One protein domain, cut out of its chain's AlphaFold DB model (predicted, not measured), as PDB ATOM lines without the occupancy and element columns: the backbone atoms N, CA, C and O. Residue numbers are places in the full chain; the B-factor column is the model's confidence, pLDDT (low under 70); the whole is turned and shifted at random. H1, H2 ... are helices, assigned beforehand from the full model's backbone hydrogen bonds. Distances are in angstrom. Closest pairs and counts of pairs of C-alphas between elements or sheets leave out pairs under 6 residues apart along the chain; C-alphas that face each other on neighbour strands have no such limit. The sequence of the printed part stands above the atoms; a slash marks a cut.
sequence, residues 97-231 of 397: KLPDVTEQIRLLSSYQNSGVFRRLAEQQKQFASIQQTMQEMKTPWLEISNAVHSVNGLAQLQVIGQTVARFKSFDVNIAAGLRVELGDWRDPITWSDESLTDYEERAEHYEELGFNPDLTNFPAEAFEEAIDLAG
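This is residues 97 to 231 of the 397 residues of the protein "HEPN_Swt1 domain-containing protein" of Magnetospira sp. (strain QH-2) (UniProt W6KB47). The long helix H4 forms the core; H1 and H3, side by side, cross it, and H8 and the short H7 also pack on it. H5 folds back after H4, while H6 and the loop of residues 183 to 198 make the end of the longest axis away from H1. The printed part has 135 residues with eight named helices, H1 to H8 in order, and no named strand: all helix. It is compact, with a radius of gyration of the C-alphas of 15.8 A, and spans 48 by 32 by 26 A.

H1, residues 101 to 112, begins at C-alpha 101 (4.905, -37.780, -19.017). H2 is residues 117 to 120; H3, residues 124 to 136, is 19.3 A long; H4, residues 147 to 166, is 28.7 A long. H5 is residues 172 to 182, H6 199 to 208 and H7 213 to 216. H8, residues 220 to 229, ends at C-alpha 229 (13.796, -27.590, -30.533).

H4 is the hub, touching H1, H3, H5, H7 and H8. It is about perpendicular to H1 at 75 degrees, the closest C-alphas being Leu 107 and Val 151, 7.4 A. H3 touches H4 at a steep tilt of 63 degrees, with C-alphas 130 and 155 closest at 5.7 A. H4 and H5, a hairpin, only just touch, with 3 pairs of C-alphas within 8 A, the closest Ile 160 and Leu 178 at 7.0 A. H2 and H4 are near each other; H6 touches no helix. Every O i to N i+4 pair is within hydrogen-bond range in H1, H4, H6 and H8, but 7 of 9 in H3 and 5 of 7 in H5; H2 and H7 are too short for such a pair.

The C-alphas farthest apart, of Thr 102 and Asp 193, are 48.3 A apart. The printed part has no cut, and the link H5 to H6 is long. pLDDT is under 70 at residues 113 to 127, 166 to 170, 172 to 175 and 191 to 203.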
ATOM      1  N   LYS A  97      -3.478 -29.454 -25.771       95.06
ATOM      2  CA  LYS A  97      -3.033 -29.593 -24.387       95.06
ATOM      3  C   LYS A  97      -1.551 -29.918 -24.333       95.06
ATOM      4  O   LYS A  97      -0.975 -30.442 -25.286       95.06
ATOM      5  N   LEU A  98      -0.951 -29.651 -23.182       94.81
ATOM      6  CA  LEU A  98       0.364 -30.176 -22.852       94.81
ATOM      7  C   LEU A  98       0.186 -31.602 -22.290       94.81
ATOM      8  O   LEU A  98      -0.472 -31.752 -21.256       94.81
ATOM      9  N   PRO A  99       0.695 -32.655 -22.955       93.19
ATOM     10  CA  PRO A  99       0.568 -34.017 -22.449       93.19
ATOM     11  C   PRO A  99       1.483 -34.256 -21.252       93.19
ATOM     12  O   PRO A  99       2.634 -33.819 -21.239       93.19
ATOM     13  N   ASP A 100       0.998 -35.019 -20.273       91.62
ATOM     14  CA  ASP A 100       1.828 -35.467 -19.156       91.62
ATOM     15  C   ASP A 100       2.832 -36.552 -19.583       91.62
ATOM     16  O   ASP A 100       2.716 -37.168 -20.643       91.62
ATOM     17  N   VAL A 101       3.822 -36.822 -18.730       86.06
ATOM     18  CA  VAL A 101       4.905 -37.780 -19.017       86.06
ATOM     19  C   VAL A 101       4.382 -39.189 -19.335       86.06
ATOM     20  O   VAL A 101       4.937 -39.878 -20.192       86.06
ATOM     21  N   THR A 102       3.303 -39.633 -18.685       88.25
ATOM     22  CA  THR A 102       2.722 -40.964 -18.923       88.25
ATOM     23  C   THR A 102       2.045 -41.013 -20.289       88.25
ATOM     24  O   THR A 102       2.206 -41.979 -21.041       88.25
ATOM     25  N   GLU A 103       1.311 -39.956 -20.635       89.81
ATOM     26  CA  GLU A 103       0.694 -39.799 -21.943       89.81
ATOM     27  C   GLU A 103       1.748 -39.721 -23.051       89.81
ATOM     28  O   GLU A 103       1.602 -40.412 -24.058       89.81
ATOM     29  N   GLN A 104       2.845 -38.993 -22.841       87.00
ATOM     30  CA  GLN A 104       3.965 -38.933 -23.783       87.00
ATOM     31  C   GLN A 104       4.571 -40.322 -24.046       87.00
ATOM     32  O   GLN A 104       4.732 -40.712 -25.202       87.00
ATOM     33  N   ILE A 105       4.832 -41.118 -22.999       85.00
ATOM     34  CA  ILE A 105       5.352 -42.494 -23.133       85.00
ATOM     35  C   ILE A 105       4.389 -43.375 -23.945       85.00
ATOM     36  O   ILE A 105       4.814 -44.143 -24.818       85.00
ATOM     37  N   ARG A 106       3.082 -43.259 -23.684       88.19
ATOM     38  CA  ARG A 106       2.047 -43.992 -24.423       88.19
ATOM     39  C   ARG A 106       2.026 -43.585 -25.895       88.19
ATOM     40  O   ARG A 106       2.016 -44.461 -26.755       88.19
ATOM     41  N   LEU A 107       2.040 -42.284 -26.178       87.75
ATOM     42  CA  LEU A 107       2.023 -41.737 -27.535       87.75
ATOM     43  C   LEU A 107       3.240 -42.188 -28.340       87.75
ATOM     44  O   LEU A 107       3.079 -42.668 -29.459       87.75
ATOM     45  N   LEU A 108       4.431 -42.134 -27.742       81.19
ATOM     46  CA  LEU A 108       5.666 -42.631 -28.350       81.19
ATOM     47  C   LEU A 108       5.571 -44.120 -28.694       81.19
ATOM     48  O   LEU A 108       5.905 -44.528 -29.805       81.19
ATOM     49  N   SER A 109       5.052 -44.927 -27.769       80.06
ATOM     50  CA  SER A 109       4.866 -46.367 -27.980       80.06
ATOM     51  C   SER A 109       3.849 -46.656 -29.091       80.06
ATOM     52  O   SER A 109       4.041 -47.552 -29.913       80.06
ATOM     53  N   SER A 110       2.750 -45.899 -29.153       79.75
ATOM     54  CA  SER A 110       1.762 -46.013 -30.232       79.75
ATOM     55  C   SER A 110       2.341 -45.586 -31.582       79.75
ATOM     56  O   SER A 110       2.113 -46.263 -32.585       79.75
ATOM     57  N   TYR A 111       3.137 -44.517 -31.603       76.81
ATOM     58  CA  TYR A 111       3.805 -44.023 -32.801       76.81
ATOM     59  C   TYR A 111       4.796 -45.046 -33.365       76.81
ATOM     60  O   TYR A 111       4.735 -45.339 -34.556       76.81
ATOM     61  N   GLN A 112       5.614 -45.690 -32.522       70.75
ATOM     62  CA  GLN A 112       6.534 -46.765 -32.935       70.75
ATOM     63  C   GLN A 112       5.838 -47.924 -33.654       70.75
ATOM     64  O   GLN A 112       6.377 -48.515 -34.589       70.75
ATOM     65  N   ASN A 113       4.623 -48.255 -33.222       66.88
ATOM     66  CA  ASN A 113       3.849 -49.350 -33.796       66.88
ATOM     67  C   ASN A 113       3.090 -48.943 -35.074       66.88
ATOM     68  O   ASN A 113       2.515 -49.799 -35.756       66.88
ATOM     69  N   SER A 114       3.105 -47.655 -35.435       67.44
ATOM     70  CA  SER A 114       2.445 -47.131 -36.630       67.44
ATOM     71  C   SER A 114       3.203 -47.475 -37.923       67.44
ATOM     72  O   SER A 114       4.419 -47.676 -37.949       67.44
ATOM     73  N   GLY A 115       2.478 -47.525 -39.046       58.75
ATOM     74  CA  GLY A 115       3.084 -47.667 -40.379       58.75
ATOM     75  C   GLY A 115       3.881 -46.433 -40.827       58.75
ATOM     76  O   GLY A 115       4.673 -46.526 -41.761       58.75
ATOM     77  N   VAL A 116       3.692 -45.291 -40.159       57.50
ATOM     78  CA  VAL A 116       4.428 -44.042 -40.405       57.50
ATOM     79  C   VAL A 116       5.852 -44.160 -39.862       57.50
ATOM     80  O   VAL A 116       6.802 -43.967 -40.613       57.50
ATOM     81  N   PHE A 117       6.012 -44.627 -38.621       55.50
ATOM     82  CA  PHE A 117       7.328 -44.865 -38.023       55.50
ATOM     83  C   PHE A 117       8.167 -45.870 -38.820       55.50
ATOM     84  O   PHE A 117       9.356 -45.655 -39.009       55.50
ATOM     85  N   ARG A 118       7.561 -46.930 -39.371       56.19
ATOM     86  CA  ARG A 118       8.275 -47.911 -40.214       56.19
ATOM     87  C   ARG A 118       8.928 -47.312 -41.465       56.19
ATOM     88  O   ARG A 118       9.882 -47.902 -41.956       56.19
ATOM     89  N   ARG A 119       8.447 -46.165 -41.957       57.97
ATOM     90  CA  ARG A 119       9.075 -45.419 -43.064       57.97
ATOM     91  C   ARG A 119      10.269 -44.567 -42.607       57.97
ATOM     92  O   ARG A 119      11.143 -44.294 -43.415       57.97
ATOM     93  N   LEU A 120      10.323 -44.215 -41.322       53.69
ATOM     94  CA  LEU A 120      11.394 -43.444 -40.670       53.69
ATOM     95  C   LEU A 120      12.426 -44.327 -39.931       53.69
ATOM     96  O   LEU A 120      13.493 -43.862 -39.546       53.69
ATOM     97  N   ALA A 121      12.114 -45.609 -39.714       48.81
ATOM     98  CA  ALA A 121      12.737 -46.491 -38.719       48.81
ATOM     99  C   ALA A 121      14.190 -46.934 -38.982       48.81
ATOM    100  O   ALA A 121      14.690 -47.806 -38.269       48.81
ATOM    101  N   GLU A 122      14.913 -46.361 -39.944       53.22
ATOM    102  CA  GLU A 122      16.303 -46.768 -40.186       53.22
ATOM    103  C   GLU A 122      17.283 -46.301 -39.092       53.22
ATOM    104  O   GLU A 122      18.436 -46.731 -39.083       53.22
ATOM    105  N   GLN A 123      16.870 -45.472 -38.121       54.66
ATOM    106  CA  GLN A 123      17.799 -44.933 -37.120       54.66
ATOM    107  C   GLN A 123      17.205 -44.859 -35.702       54.66
ATOM    108  O   GLN A 123      16.526 -43.903 -35.345       54.66
ATOM    109  N   GLN A 124      17.575 -45.805 -34.822       55.56
ATOM    110  CA  GLN A 124      17.273 -45.779 -33.370       55.56
ATOM    111  C   GLN A 124      17.598 -44.433 -32.685       55.56
ATOM    112  O   GLN A 124      16.963 -44.072 -31.697       55.56
ATOM    113  N   LYS A 125      18.565 -43.672 -33.217       62.38
ATOM    114  CA  LYS A 125      18.948 -42.343 -32.713       62.38
ATOM    115  C   LYS A 125      17.852 -41.281 -32.881       62.38
ATOM    116  O   LYS A 125      17.818 -40.345 -32.089       62.38
ATOM    117  N   GLN A 126      16.963 -41.417 -33.865       66.69
ATOM    118  CA  GLN A 126      15.875 -40.458 -34.094       66.69
ATOM    119  C   GLN A 126      14.794 -40.568 -33.013       66.69
ATOM    120  O   GLN A 126      14.276 -39.556 -32.552       66.69
ATOM    121  N   PHE A 127      14.525 -41.783 -32.526       69.88
ATOM    122  CA  PHE A 127      13.501 -42.020 -31.508       69.88
ATOM    123  C   PHE A 127      13.818 -41.343 -30.164       69.88
ATOM    124  O   PHE A 127      12.943 -40.717 -29.572       69.88
ATOM    125  N   ALA A 128      15.075 -41.417 -29.709       75.31
ATOM    126  CA  ALA A 128      15.500 -40.761 -28.470       75.31
ATOM    127  C   ALA A 128      15.356 -39.231 -28.546       75.31
ATOM    128  O   ALA A 128      14.968 -38.605 -27.565       75.31
ATOM    129  N   SER A 129      15.607 -38.642 -29.720       79.12
ATOM    130  CA  SER A 129      15.436 -37.202 -29.919       79.12
ATOM    131  C   SER A 129      13.972 -36.782 -29.917       79.12
ATOM    132  O   SER A 129      13.655 -35.787 -29.288       79.12
ATOM    133  N   ILE A 130      13.076 -37.538 -30.563       85.06
ATOM    134  CA  ILE A 130      11.635 -37.225 -30.550       85.06
ATOM    135  C   ILE A 130      11.105 -37.268 -29.113       85.06
ATOM    136  O   ILE A 130      10.361 -36.384 -28.693       85.06
ATOM    137  N   GLN A 131      11.523 -38.274 -28.336       85.38
ATOM    138  CA  GLN A 131      11.174 -38.361 -26.922       85.38
ATOM    139  C   GLN A 131      11.681 -37.152 -26.129       85.38
ATOM    140  O   GLN A 131      10.931 -36.608 -25.322       85.38
ATOM    141  N   GLN A 132      12.930 -36.740 -26.348       87.56
ATOM    142  CA  GLN A 132      13.500 -35.569 -25.688       87.56
ATOM    143  C   GLN A 132      12.717 -34.297 -26.040       87.56
ATOM    144  O   GLN A 132      12.305 -33.578 -25.138       87.56
ATOM    145  N   THR A 133      12.410 -34.071 -27.320       88.38
ATOM    146  CA  THR A 133      11.589 -32.934 -27.760       88.38
ATOM    147  C   THR A 133      10.229 -32.922 -27.068       88.38
ATOM    148  O   THR A 133       9.836 -31.899 -26.525       88.38
ATOM    149  N   MET A 134       9.522 -34.057 -27.014       91.31
ATOM    150  CA  MET A 134       8.219 -34.139 -26.334       91.31
ATOM    151  C   MET A 134       8.293 -33.768 -24.845       91.31
ATOM    152  O   MET A 134       7.327 -33.224 -24.313       91.31
ATOM    153  N   GLN A 135       9.417 -34.063 -24.186       90.06
ATOM    154  CA  GLN A 135       9.662 -33.712 -22.785       90.06
ATOM    155  C   GLN A 135      10.062 -32.243 -22.600       90.06
ATOM    156  O   GLN A 135       9.808 -31.680 -21.535       90.06
ATOM    157  N   GLU A 136      10.706 -31.641 -23.601       92.81
ATOM    158  CA  GLU A 136      11.190 -30.258 -23.564       92.81
ATOM    159  C   GLU A 136      10.131 -29.227 -23.959       92.81
ATOM    160  O   GLU A 136      10.222 -28.098 -23.480       92.81
ATOM    161  N   MET A 137       9.122 -29.616 -24.752       93.56
ATOM    162  CA  MET A 137       7.965 -28.775 -25.080       93.56
ATOM    163  C   MET A 137       7.251 -28.296 -23.807       93.56
ATOM    164  O   MET A 137       6.833 -29.103 -22.972       93.56
ATOM    165  N   LYS A 138       7.060 -26.982 -23.676       92.94
ATOM    166  CA  LYS A 138       6.387 -26.326 -22.541       92.94
ATOM    167  C   LYS A 138       5.030 -25.748 -22.918       92.94
ATOM    168  O   LYS A 138       4.218 -25.478 -22.033       92.94
ATOM    169  N   THR A 139       4.781 -25.564 -24.205       91.12
ATOM    170  CA  THR A 139       3.533 -25.028 -24.752       91.12
ATOM    171  C   THR A 139       2.537 -26.147 -25.096       91.12
ATOM    172  O   THR A 139       2.941 -27.271 -25.400       91.12
ATOM    173  N   PRO A 140       1.211 -25.908 -25.030       93.94
ATOM    174  CA  PRO A 140       0.217 -26.882 -25.478       93.94
ATOM    175  C   PRO A 140       0.365 -27.207 -26.969       93.94
ATOM    176  O   PRO A 140       0.178 -26.345 -27.817       93.94
ATOM    177  N   TRP A 141       0.663 -28.465 -27.293       93.31
ATOM    178  CA  TRP A 141       0.965 -28.882 -28.670       93.31
ATOM    179  C   TRP A 141       0.210 -30.134 -29.120       93.31
ATOM    180  O   TRP A 141       0.149 -30.423 -30.313       93.31
ATOM    181  N   LEU A 142      -0.373 -30.896 -28.188       95.06
ATOM    182  CA  LEU A 142      -1.079 -32.131 -28.506       95.06
ATOM    183  C   LEU A 142      -2.560 -31.852 -28.733       95.06
ATOM    184  O   LEU A 142      -3.280 -31.529 -27.784       95.06
ATOM    185  N   GLU A 143      -3.031 -32.044 -29.962       92.56
ATOM    186  CA  GLU A 143      -4.446 -31.911 -30.280       92.56
ATOM    187  C   GLU A 143      -5.259 -32.999 -29.561       92.56
ATOM    188  O   GLU A 143      -5.013 -34.202 -29.706       92.56
ATOM    189  N   ILE A 144      -6.263 -32.585 -28.788       91.12
ATOM    190  CA  ILE A 144      -7.105 -33.482 -27.985       91.12
ATOM    191  C   ILE A 144      -7.875 -34.453 -28.886       91.12
ATOM    192  O   ILE A 144      -8.051 -35.622 -28.536       91.12
ATOM    193  N   SER A 145      -8.338 -33.966 -30.041       87.19
ATOM    194  CA  SER A 145      -9.166 -34.731 -30.973       87.19
ATOM    195  C   SER A 145      -8.345 -35.655 -31.878       87.19
ATOM    196  O   SER A 145      -8.841 -36.706 -32.291       87.19
ATOM    197  N   ASN A 146      -7.078 -35.303 -32.129       86.50
ATOM    198  CA  ASN A 146      -6.246 -35.978 -33.117       86.50
ATOM    199  C   ASN A 146      -4.754 -36.053 -32.739       86.50
ATOM    200  O   ASN A 146      -3.858 -35.665 -33.486       86.50
ATOM    201  N   ALA A 147      -4.481 -36.634 -31.572       89.50
ATOM    202  CA  ALA A 147      -3.138 -36.767 -31.008       89.50
ATOM    203  C   ALA A 147      -2.091 -37.394 -31.956       89.50
ATOM    204  O   ALA A 147      -0.904 -37.092 -31.850       89.50
ATOM    205  N   VAL A 148      -2.507 -38.276 -32.875       86.25
ATOM    206  CA  VAL A 148      -1.590 -38.933 -33.824       86.25
ATOM    207  C   VAL A 148      -0.981 -37.925 -34.795       86.25
ATOM    208  O   VAL A 148       0.214 -38.022 -35.066       86.25
ATOM    209  N   HIS A 149      -1.764 -36.958 -35.277       85.75
ATOM    210  CA  HIS A 149      -1.286 -35.940 -36.212       85.75
ATOM    211  C   HIS A 149      -0.301 -34.981 -35.541       85.75
ATOM    212  O   HIS A 149       0.770 -34.745 -36.087       85.75
ATOM    213  N   SER A 150      -0.571 -34.526 -34.313       90.00
ATOM    214  CA  SER A 150       0.384 -33.692 -33.565       90.00
ATOM    215  C   SER A 150       1.707 -34.415 -33.294       90.00
ATOM    216  O   SER A 150       2.778 -33.834 -33.451       90.00
ATOM    217  N   VAL A 151       1.658 -35.702 -32.919       90.19
ATOM    218  CA  VAL A 151       2.874 -36.514 -32.722       90.19
ATOM    219  C   VAL A 151       3.610 -36.719 -34.044       90.19
ATOM    220  O   VAL A 151       4.837 -36.663 -34.063       90.19
ATOM    221  N   ASN A 152       2.883 -36.935 -35.143       85.88
ATOM    222  CA  ASN A 152       3.467 -37.051 -36.474       85.88
ATOM    223  C   ASN A 152       4.164 -35.751 -36.890       85.88
ATOM    224  O   ASN A 152       5.351 -35.788 -37.188       85.88
ATOM    225  N   GLY A 153       3.474 -34.611 -36.835       85.38
ATOM    226  CA  GLY A 153       4.039 -33.302 -37.161       85.38
ATOM    227  C   GLY A 153       5.302 -33.004 -36.355       85.38
ATOM    228  O   GLY A 153       6.338 -32.678 -36.932       85.38
ATOM    229  N   LEU A 154       5.263 -33.227 -35.036       88.88
ATOM    230  CA  LEU A 154       6.409 -32.987 -34.157       88.88
ATOM    231  C   LEU A 154       7.585 -33.916 -34.493       88.88
ATOM    232  O   LEU A 154       8.727 -33.470 -34.594       88.88
ATOM    233  N   ALA A 155       7.314 -35.206 -34.698       87.44
ATOM    234  CA  ALA A 155       8.339 -36.173 -35.072       87.44
ATOM    235  C   ALA A 155       8.983 -35.833 -36.425       87.44
ATOM    236  O   ALA A 155      10.202 -35.928 -36.564       87.44
ATOM    237  N   GLN A 156       8.188 -35.406 -37.406       84.00
ATOM    238  CA  GLN A 156       8.672 -35.064 -38.741       84.00
ATOM    239  C   GLN A 156       9.475 -33.762 -38.746       84.00
ATOM    240  O   GLN A 156      10.537 -33.721 -39.360       84.00
ATOM    241  N   LEU A 157       9.059 -32.739 -37.988       82.56
ATOM    242  CA  LEU A 157       9.865 -31.528 -37.776       82.56
ATOM    243  C   LEU A 157      11.251 -31.871 -37.209       82.56
ATOM    244  O   LEU A 157      12.263 -31.382 -37.711       82.56
ATOM    245  N   GLN A 158      11.315 -32.779 -36.230       85.31
ATOM    246  CA  GLN A 158      12.579 -33.257 -35.660       85.31
ATOM    247  C   GLN A 158      13.440 -34.015 -36.675       85.31
ATOM    248  O   GLN A 158      14.659 -33.824 -36.737       85.31
ATOM    249  N   VAL A 159      12.826 -34.866 -37.499       80.31
ATOM    250  CA  VAL A 159      13.529 -35.585 -38.570       80.31
ATOM    251  C   VAL A 159      14.082 -34.607 -39.608       80.31
ATOM    252  O   VAL A 159      15.249 -34.737 -39.986       80.31
ATOM    253  N   ILE A 160      13.298 -33.611 -40.032       78.38
ATOM    254  CA  ILE A 160      13.723 -32.567 -40.976       78.38
ATOM    255  C   ILE A 160      14.908 -31.792 -40.396       78.38
ATOM    256  O   ILE A 160      15.958 -31.735 -41.037       78.38
ATOM    257  N   GLY A 161      14.787 -31.279 -39.168       76.56
ATOM    258  CA  GLY A 161      15.849 -30.529 -38.492       76.56
ATOM    259  C   GLY A 161      17.163 -31.303 -38.391       76.56
ATOM    260  O   GLY A 161      18.213 -30.833 -38.832       76.56
ATOM    261  N   GLN A 162      17.114 -32.555 -37.925       77.75
ATOM    262  CA  GLN A 162      18.308 -33.405 -37.855       77.75
ATOM    263  C   GLN A 162      18.903 -33.734 -39.222       77.75
ATOM    264  O   GLN A 162      20.125 -33.864 -39.342       77.75
ATOM    265  N   THR A 163      18.059 -33.931 -40.235       72.75
ATOM    266  CA  THR A 163      18.510 -34.265 -41.588       72.75
ATOM    267  C   THR A 163      19.208 -33.064 -42.223       72.75
ATOM    268  O   THR A 163      20.310 -33.202 -42.749       72.75
ATOM    269  N   VAL A 164      18.630 -31.870 -42.107       70.56
ATOM    270  CA  VAL A 164      19.235 -30.636 -42.623       70.56
ATOM    271  C   VAL A 164      20.543 -30.311 -41.891       70.56
ATOM    272  O   VAL A 164      21.516 -29.934 -42.534       70.56
ATOM    273  N   ALA A 165      20.616 -30.529 -40.573       72.38
ATOM    274  CA  ALA A 165      21.810 -30.217 -39.784       72.38
ATOM    275  C   ALA A 165      23.003 -31.168 -40.017       72.38
ATOM    276  O   ALA A 165      24.152 -30.786 -39.796       72.38
ATOM    277  N   ARG A 166      22.762 -32.431 -40.400       68.12
ATOM    278  CA  ARG A 166      23.815 -33.469 -40.446       68.12
ATOM    279  C   ARG A 166      24.404 -33.722 -41.824       68.12
ATOM    280  O   ARG A 166      25.515 -34.247 -41.911       68.12
ATOM    281  N   PHE A 167      23.662 -33.438 -42.885       64.00
ATOM    282  CA  PHE A 167      24.027 -33.872 -44.225       64.00
ATOM    283  C   PHE A 167      24.340 -32.689 -45.154       64.00
ATOM    284  O   PHE A 167      23.966 -31.550 -44.895       64.00
ATOM    285  N   LYS A 168      25.062 -32.957 -46.250       56.16
ATOM    286  CA  LYS A 168      25.441 -31.926 -47.228       56.16
ATOM    287  C   LYS A 168      24.210 -31.382 -47.952       56.16
ATOM    288  O   LYS A 168      23.357 -32.156 -48.384       56.16
ATOM    289  N   SER A 169      24.172 -30.067 -48.153       55.28
ATOM    290  CA  SER A 169      23.132 -29.387 -48.925       55.28
ATOM    291  C   SER A 169      22.934 -30.057 -50.295       55.28
ATOM    292  O   SER A 169      23.905 -30.309 -51.008       55.28
ATOM    293  N   PHE A 170      21.675 -30.329 -50.656       58.03
ATOM    294  CA  PHE A 170      21.249 -30.875 -51.956       58.03
ATOM    295  C   PHE A 170      21.666 -32.324 -52.295       58.03
ATOM    296  O   PHE A 170      21.601 -32.710 -53.463       58.03
ATOM    297  N   ASP A 171      22.036 -33.163 -51.319       70.25
ATOM    298  CA  ASP A 171      22.177 -34.610 -51.570       70.25
ATOM    299  C   ASP A 171      20.854 -35.220 -52.082       70.25
ATOM    300  O   ASP A 171      19.769 -34.915 -51.580       70.25
ATOM    301  N   VAL A 172      20.940 -36.107 -53.080       68.69
ATOM    302  CA  VAL A 172      19.770 -36.693 -53.761       68.69
ATOM    303  C   VAL A 172      18.883 -37.487 -52.800       68.69
ATOM    304  O   VAL A 172      17.657 -37.444 -52.934       68.69
ATOM    305  N   ASN A 173      19.472 -38.174 -51.819       67.44
ATOM    306  CA  ASN A 173      18.723 -38.976 -50.854       67.44
ATOM    307  C   ASN A 173      18.023 -38.088 -49.821       67.44
ATOM    308  O   ASN A 173      16.883 -38.365 -49.457       67.44
ATOM    309  N   ILE A 174      18.654 -36.980 -49.410       66.38
ATOM    310  CA  ILE A 174      18.005 -35.974 -48.554       66.38
ATOM    311  C   ILE A 174      16.843 -35.330 -49.298       66.38
ATOM    312  O   ILE A 174      15.746 -35.251 -48.762       66.38
ATOM    313  N   ALA A 175      17.067 -34.882 -50.536       65.38
ATOM    314  CA  ALA A 175      16.025 -34.251 -51.333       65.38
ATOM    315  C   ALA A 175      14.845 -35.208 -51.550       65.38
ATOM    316  O   ALA A 175      13.698 -34.782 -51.505       65.38
ATOM    317  N   ALA A 176      15.101 -36.506 -51.743       72.62
ATOM    318  CA  ALA A 176      14.050 -37.518 -51.804       72.62
ATOM    319  C   ALA A 176      13.301 -37.680 -50.470       72.62
ATOM    320  O   ALA A 176      12.079 -37.774 -50.490       72.62
ATOM    321  N   GLY A 177      14.005 -37.668 -49.333       72.31
ATOM    322  CA  GLY A 177      13.390 -37.730 -48.002       72.31
ATOM    323  C   GLY A 177      12.548 -36.496 -47.672       72.31
ATOM    324  O   GLY A 177      11.407 -36.633 -47.246       72.31
ATOM    325  N   LEU A 178      13.062 -35.293 -47.946       73.44
ATOM    326  CA  LEU A 178      12.349 -34.033 -47.724       73.44
ATOM    327  C   LEU A 178      11.078 -33.927 -48.575       73.44
ATOM    328  O   LEU A 178      10.078 -33.415 -48.086       73.44
ATOM    329  N   ARG A 179      11.075 -34.454 -49.808       78.75
ATOM    330  CA  ARG A 179       9.879 -34.455 -50.675       78.75
ATOM    331  C   ARG A 179       8.691 -35.209 -50.085       78.75
ATOM    332  O   ARG A 179       7.563 -34.904 -50.447       78.75
ATOM    333  N   VAL A 180       8.930 -36.186 -49.207       79.31
ATOM    334  CA  VAL A 180       7.850 -36.953 -48.564       79.31
ATOM    335  C   VAL A 180       6.979 -36.054 -47.684       79.31
ATOM    336  O   VAL A 180       5.781 -36.289 -47.592       79.31
ATOM    337  N   GLU A 181       7.578 -35.032 -47.069       77.25
ATOM    338  CA  GLU A 181       6.911 -34.166 -46.092       77.25
ATOM    339  C   GLU A 181       6.728 -32.725 -46.601       77.25
ATOM    340  O   GLU A 181       5.812 -32.033 -46.176       77.25
ATOM    341  N   LEU A 182       7.584 -32.251 -47.513       78.88
ATOM    342  CA  LEU A 182       7.544 -30.886 -48.056       78.88
ATOM    343  C   LEU A 182       6.929 -30.802 -49.462       78.88
ATOM    344  O   LEU A 182       6.767 -29.701 -49.984       78.88
ATOM    345  N   GLY A 183       6.594 -31.938 -50.076       78.75
ATOM    346  CA  GLY A 183       6.074 -32.027 -51.441       78.75
ATOM    347  C   GLY A 183       7.147 -32.137 -52.531       78.75
ATOM    348  O   GLY A 183       8.340 -31.924 -52.299       78.75
ATOM    349  N   ASP A 184       6.728 -32.494 -53.747       80.81
ATOM    350  CA  ASP A 184       7.576 -32.642 -54.932       80.81
ATOM    351  C   ASP A 184       7.461 -31.436 -55.873       80.81
ATOM    352  O   ASP A 184       6.504 -31.279 -56.623       80.81
ATOM    353  N   TRP A 185       8.501 -30.603 -55.857       79.38
ATOM    354  CA  TRP A 185       8.565 -29.319 -56.562       79.38
ATOM    355  C   TRP A 185       9.446 -29.362 -57.821       79.38
ATOM    356  O   TRP A 185      10.004 -28.346 -58.231       79.38
ATOM    357  N   ARG A 186       9.687 -30.551 -58.393       82.69
ATOM    358  CA  ARG A 186      10.625 -30.710 -59.524       82.69
ATOM    359  C   ARG A 186      10.086 -30.192 -60.852       82.69
ATOM    360  O   ARG A 186      10.882 -29.749 -61.682       82.69
ATOM    361  N   ASP A 187       8.780 -30.282 -61.058       83.12
ATOM    362  CA  ASP A 187       8.153 -29.838 -62.296       83.12
ATOM    363  C   ASP A 187       7.890 -28.323 -62.261       83.12
ATOM    364  O   ASP A 187       7.637 -27.765 -61.189       83.12
ATOM    365  N   PRO A 188       7.947 -27.621 -63.409       70.19
ATOM    366  CA  PRO A 188       7.608 -26.205 -63.469       70.19
ATOM    367  C   PRO A 188       6.184 -25.941 -62.966       70.19
ATOM    368  O   PRO A 188       5.215 -26.496 -63.485       70.19
ATOM    369  N   ILE A 189       6.060 -25.048 -61.986       78.06
ATOM    370  CA  ILE A 189       4.779 -24.723 -61.356       78.06
ATOM    371  C   ILE A 189       4.130 -23.555 -62.085       78.06
ATOM    372  O   ILE A 189       4.742 -22.503 -62.281       78.06
ATOM    373  N   THR A 190       2.869 -23.741 -62.462       76.00
ATOM    374  CA  THR A 190       2.028 -22.656 -62.966       76.00
ATOM    375  C   THR A 190       1.195 -22.123 -61.816       76.00
ATOM    376  O   THR A 190       0.216 -22.743 -61.415       76.00
ATOM    377  N   TRP A 191       1.592 -20.972 -61.293       68.44
ATOM    378  CA  TRP A 191       0.846 -20.296 -60.241       68.44
ATOM    379  C   TRP A 191      -0.380 -19.608 -60.833       68.44
ATOM    380  O   TRP A 191      -0.250 -18.793 -61.750       68.44
ATOM    381  N   SER A 192      -1.566 -19.915 -60.309       67.44
ATOM    382  CA  SER A 192      -2.742 -19.083 -60.564       67.44
ATOM    383  C   SER A 192      -2.635 -17.793 -59.756       67.44
ATOM    384  O   SER A 192      -2.058 -17.782 -58.663       67.44
ATOM    385  N   ASP A 193      -3.230 -16.709 -60.256       56.78
ATOM    386  CA  ASP A 193      -3.341 -15.468 -59.482       56.78
ATOM    387  C   ASP A 193      -3.998 -15.732 -58.117       56.78
ATOM    388  O   ASP A 193      -3.607 -15.118 -57.130       56.78
ATOM    389  N   GLU A 194      -4.926 -16.684 -58.037       51.28
ATOM    390  CA  GLU A 194      -5.657 -17.027 -56.819       51.28
ATOM    391  C   GLU A 194      -4.745 -17.734 -55.792       51.28
ATOM    392  O   GLU A 194      -4.653 -17.275 -54.654       51.28
ATOM    393  N   SER A 195      -3.919 -18.706 -56.209       52.09
ATOM    394  CA  SER A 195      -2.905 -19.349 -55.350       52.09
ATOM    395  C   SER A 195      -1.846 -18.369 -54.815       52.09
ATOM    396  O   SER A 195      -1.297 -18.538 -53.727       52.09
ATOM    397  N   LEU A 196      -1.565 -17.279 -55.537       51.53
ATOM    398  CA  LEU A 196      -0.620 -16.245 -55.098       51.53
ATOM    399  C   LEU A 196      -1.229 -15.251 -54.111       51.53
ATOM    400  O   LEU A 196      -0.500 -14.448 -53.523       51.53
ATOM    401  N   THR A 197      -2.546 -15.265 -53.908       47.28
ATOM    402  CA  THR A 197      -3.236 -14.196 -53.173       47.28
ATOM    403  C   THR A 197      -4.179 -14.661 -52.091       47.28
ATOM    404  O   THR A 197      -4.329 -13.941 -51.106       47.28
ATOM    405  N   ASP A 198      -4.766 -15.835 -52.258       55.91
ATOM    406  CA  ASP A 198      -5.580 -16.507 -51.263       55.91
ATOM    407  C   ASP A 198      -4.685 -17.487 -50.494       55.91
ATOM    408  O   ASP A 198      -4.004 -18.325 -51.083       55.91
ATOM    409  N   TYR A 199      -4.615 -17.331 -49.171       55.75
ATOM    410  CA  TYR A 199      -3.788 -18.196 -48.329       55.75
ATOM    411  C   TYR A 199      -4.327 -19.626 -48.267       55.75
ATOM    412  O   TYR A 199      -3.532 -20.554 -48.136       55.75
ATOM    413  N   GLU A 200      -5.646 -19.801 -48.369       65.00
ATOM    414  CA  GLU A 200      -6.297 -21.108 -48.353       65.00
ATOM    415  C   GLU A 200      -5.987 -21.860 -49.646       65.00
ATOM    416  O   GLU A 200      -5.436 -22.955 -49.591       65.00
ATOM    417  N   GLU A 201      -6.203 -21.231 -50.806       65.31
ATOM    418  CA  GLU A 201      -5.883 -21.856 -52.097       65.31
ATOM    419  C   GLU A 201      -4.380 -22.099 -52.264       65.31
ATOM    420  O   GLU A 201      -3.964 -23.087 -52.865       65.31
ATOM    421  N   ARG A 202      -3.533 -21.237 -51.686       68.81
ATOM    422  CA  ARG A 202      -2.088 -21.482 -51.654       68.81
ATOM    423  C   ARG A 202      -1.735 -22.718 -50.841       68.81
ATOM    424  O   ARG A 202      -0.897 -23.503 -51.271       68.81
ATOM    425  N   ALA A 203      -2.339 -22.872 -49.666       66.56
ATOM    426  CA  ALA A 203      -2.109 -24.025 -48.812       66.56
ATOM    427  C   ALA A 203      -2.632 -25.313 -49.457       66.56
ATOM    428  O   ALA A 203      -1.920 -26.312 -49.448       66.56
ATOM    429  N   GLU A 204      -3.812 -25.273 -50.084       78.38
ATOM    430  CA  GLU A 204      -4.338 -26.388 -50.879       78.38
ATOM    431  C   GLU A 204      -3.368 -26.753 -52.008       78.38
ATOM    432  O   GLU A 204      -3.027 -27.922 -52.167       78.38
ATOM    433  N   HIS A 205      -2.826 -25.764 -52.723       75.88
ATOM    434  CA  HIS A 205      -1.838 -26.008 -53.771       75.88
ATOM    435  C   HIS A 205      -0.531 -26.619 -53.235       75.88
ATOM    436  O   HIS A 205       0.080 -27.468 -53.883       75.88
ATOM    437  N   TYR A 206      -0.096 -26.236 -52.030       78.81
ATOM    438  CA  TYR A 206       1.047 -26.879 -51.375       78.81
ATOM    439  C   TYR A 206       0.743 -28.346 -51.051       78.81
ATOM    440  O   TYR A 206       1.577 -29.218 -51.305       78.81
ATOM    441  N   GLU A 207      -0.443 -28.630 -50.512       83.25
ATOM    442  CA  GLU A 207      -0.896 -29.988 -50.194       83.25
ATOM    443  C   GLU A 207      -1.043 -30.850 -51.468       83.25
ATOM    444  O   GLU A 207      -0.644 -32.015 -51.462       83.25
ATOM    445  N   GLU A 208      -1.506 -30.282 -52.592       84.44
ATOM    446  CA  GLU A 208      -1.542 -30.940 -53.912       84.44
ATOM    447  C   GLU A 208      -0.151 -31.358 -54.402       84.44
ATOM    448  O   GLU A 208       0.008 -32.423 -55.005       84.44
ATOM    449  N   LEU A 209       0.866 -30.543 -54.112       79.75
ATOM    450  CA  LEU A 209       2.266 -30.859 -54.386       79.75
ATOM    451  C   LEU A 209       2.848 -31.866 -53.379       79.75
ATOM    452  O   LEU A 209       3.964 -32.342 -53.572       79.75
ATOM    453  N   GLY A 210       2.100 -32.240 -52.338       81.81
ATOM    454  CA  GLY A 210       2.478 -33.241 -51.342       81.81
ATOM    455  C   GLY A 210       3.053 -32.670 -50.046       81.81
ATOM    456  O   GLY A 210       3.691 -33.413 -49.301       81.81
ATOM    457  N   PHE A 211       2.867 -31.376 -49.767       83.12
ATOM    458  CA  PHE A 211       3.200 -30.801 -48.461       83.12
ATOM    459  C   PHE A 211       2.378 -31.468 -47.348       83.12
ATOM    460  O   PHE A 211       1.168 -31.639 -47.484       83.12
ATOM    461  N   ASN A 212       3.026 -31.818 -46.235       83.44
ATOM    462  CA  ASN A 212       2.368 -32.399 -45.073       83.44
ATOM    463  C   ASN A 212       1.818 -31.294 -44.140       83.44
ATOM    464  O   ASN A 212       2.599 -30.639 -43.441       83.44
ATOM    465  N   PRO A 213       0.486 -31.129 -44.043       81.19
ATOM    466  CA  PRO A 213      -0.134 -30.114 -43.193       81.19
ATOM    467  C   PRO A 213       0.119 -30.282 -41.688       81.19
ATOM    468  O   PRO A 213       0.002 -29.306 -40.939       81.19
ATOM    469  N   ASP A 214       0.466 -31.489 -41.229       86.75
ATOM    470  CA  ASP A 214       0.739 -31.764 -39.813       86.75
ATOM    471  C   ASP A 214       1.955 -30.982 -39.305       86.75
ATOM    472  O   ASP A 214       2.041 -30.690 -38.114       86.75
ATOM    473  N   LEU A 215       2.885 -30.611 -40.196       82.81
ATOM    474  CA  LEU A 215       4.090 -29.851 -39.855       82.81
ATOM    475  C   LEU A 215       3.779 -28.457 -39.301       82.81
ATOM    476  O   LEU A 215       4.606 -27.885 -38.599       82.81
ATOM    477  N   THR A 216       2.606 -27.905 -39.615       83.00
ATOM    478  CA  THR A 216       2.198 -26.547 -39.224       83.00
ATOM    479  C   THR A 216       0.897 -26.525 -38.421       83.00
ATOM    480  O   THR A 216       0.356 -25.452 -38.172       83.00
ATOM    481  N   ASN A 217       0.354 -27.683 -38.028       85.44
ATOM    482  CA  ASN A 217      -0.892 -27.766 -37.258       85.44
ATOM    483  C   ASN A 217      -0.637 -27.675 -35.745       85.44
ATOM    484  O   ASN A 217      -0.865 -28.627 -34.997       85.44
ATOM    485  N   PHE A 218      -0.145 -26.519 -35.313       81.81
ATOM    486  CA  PHE A 218       0.147 -26.207 -33.918       81.81
ATOM    487  C   PHE A 218      -0.320 -24.780 -33.597       81.81
ATOM    488  O   PHE A 218      -0.347 -23.940 -34.501       81.81
ATOM    489  N   PRO A 219      -0.633 -24.470 -32.327       85.06
ATOM    490  CA  PRO A 219      -0.682 -23.087 -31.850       85.06
ATOM    491  C   PRO A 219       0.614 -22.341 -32.173       85.06
ATOM    492  O   PRO A 219       1.677 -22.967 -32.200       85.06
ATOM    493  N   ALA A 220       0.560 -21.020 -32.370       73.38
ATOM    494  CA  ALA A 220       1.730 -20.247 -32.808       73.38
ATOM    495  C   ALA A 220       2.965 -20.463 -31.914       73.38
ATOM    496  O   ALA A 220       4.056 -20.725 -32.418       73.38
ATOM    497  N   GLU A 221       2.789 -20.402 -30.590       77.38
ATOM    498  CA  GLU A 221       3.886 -20.586 -29.629       77.38
ATOM    499  C   GLU A 221       4.448 -22.013 -29.655       77.38
ATOM    500  O   GLU A 221       5.657 -22.205 -29.554       77.38
ATOM    501  N   ALA A 222       3.583 -23.013 -29.840       84.38
ATOM    502  CA  ALA A 222       3.994 -24.409 -29.937       84.38
ATOM    503  C   ALA A 222       4.691 -24.726 -31.255       84.38
ATOM    504  O   ALA A 222       5.631 -25.517 -31.271       84.38
ATOM    505  N   PHE A 223       4.268 -24.096 -32.352       83.38
ATOM    506  CA  PHE A 223       4.978 -24.180 -33.619       83.38
ATOM    507  C   PHE A 223       6.389 -23.606 -33.481       83.38
ATOM    508  O   PHE A 223       7.342 -24.291 -33.837       83.38
ATOM    509  N   GLU A 224       6.520 -22.394 -32.925       76.06
ATOM    510  CA  GLU A 224       7.802 -21.714 -32.692       76.06
ATOM    511  C   GLU A 224       8.731 -22.523 -31.775       76.06
ATOM    512  O   GLU A 224       9.887 -22.763 -32.120       76.06
ATOM    513  N   GLU A 225       8.218 -23.039 -30.658       85.12
ATOM    514  CA  GLU A 225       8.994 -23.905 -29.766       85.12
ATOM    515  C   GLU A 225       9.417 -25.213 -30.461       85.12
ATOM    516  O   GLU A 225      10.557 -25.656 -30.320       85.12
ATOM    517  N   ALA A 226       8.535 -25.831 -31.255       82.56
ATOM    518  CA  ALA A 226       8.835 -27.081 -31.949       82.56
ATOM    519  C   ALA A 226       9.933 -26.919 -33.014       82.56
ATOM    520  O   ALA A 226      10.795 -27.796 -33.137       82.56
ATOM    521  N   ILE A 227       9.922 -25.819 -33.774       80.62
ATOM    522  CA  ILE A 227      10.964 -25.516 -34.768       80.62
ATOM    523  C   ILE A 227      12.287 -25.101 -34.102       80.62
ATOM    524  O   ILE A 227      13.347 -25.499 -34.600       80.62
ATOM    525  N   ASP A 228      12.238 -24.432 -32.941       79.69
ATOM    526  CA  ASP A 228      13.415 -24.110 -32.113       79.69
ATOM    527  C   ASP A 228      14.088 -25.391 -31.616       79.69
ATOM    528  O   ASP A 228      15.281 -25.608 -31.843       79.69
ATOM    529  N   LEU A 229      13.311 -26.294 -31.012       84.31
ATOM    530  CA  LEU A 229      13.796 -27.590 -30.533       84.31
ATOM    531  C   LEU A 229      14.260 -28.504 -31.674       84.31
ATOM    532  O   LEU A 229      15.093 -29.382 -31.461       84.31
ATOM    533  N   ALA A 230      13.723 -28.339 -32.887       82.56
ATOM    534  CA  ALA A 230      14.202 -29.044 -34.081       82.56
ATOM    535  C   ALA A 230      15.516 -28.460 -34.627       82.56
ATOM    536  O   ALA A 230      16.125 -29.054 -35.518       82.56
ATOM    537  N   GLY A 231      15.962 -27.312 -34.109       75.19
ATOM    538  CA  GLY A 231      17.136 -26.596 -34.595       75.19
ATOM    539  C   GLY A 231      16.921 -25.924 -35.953       75.19
ATOM    540  O   GLY A 231      17.898 -25.623 -36.632       75.19
TER     541      GLY A 231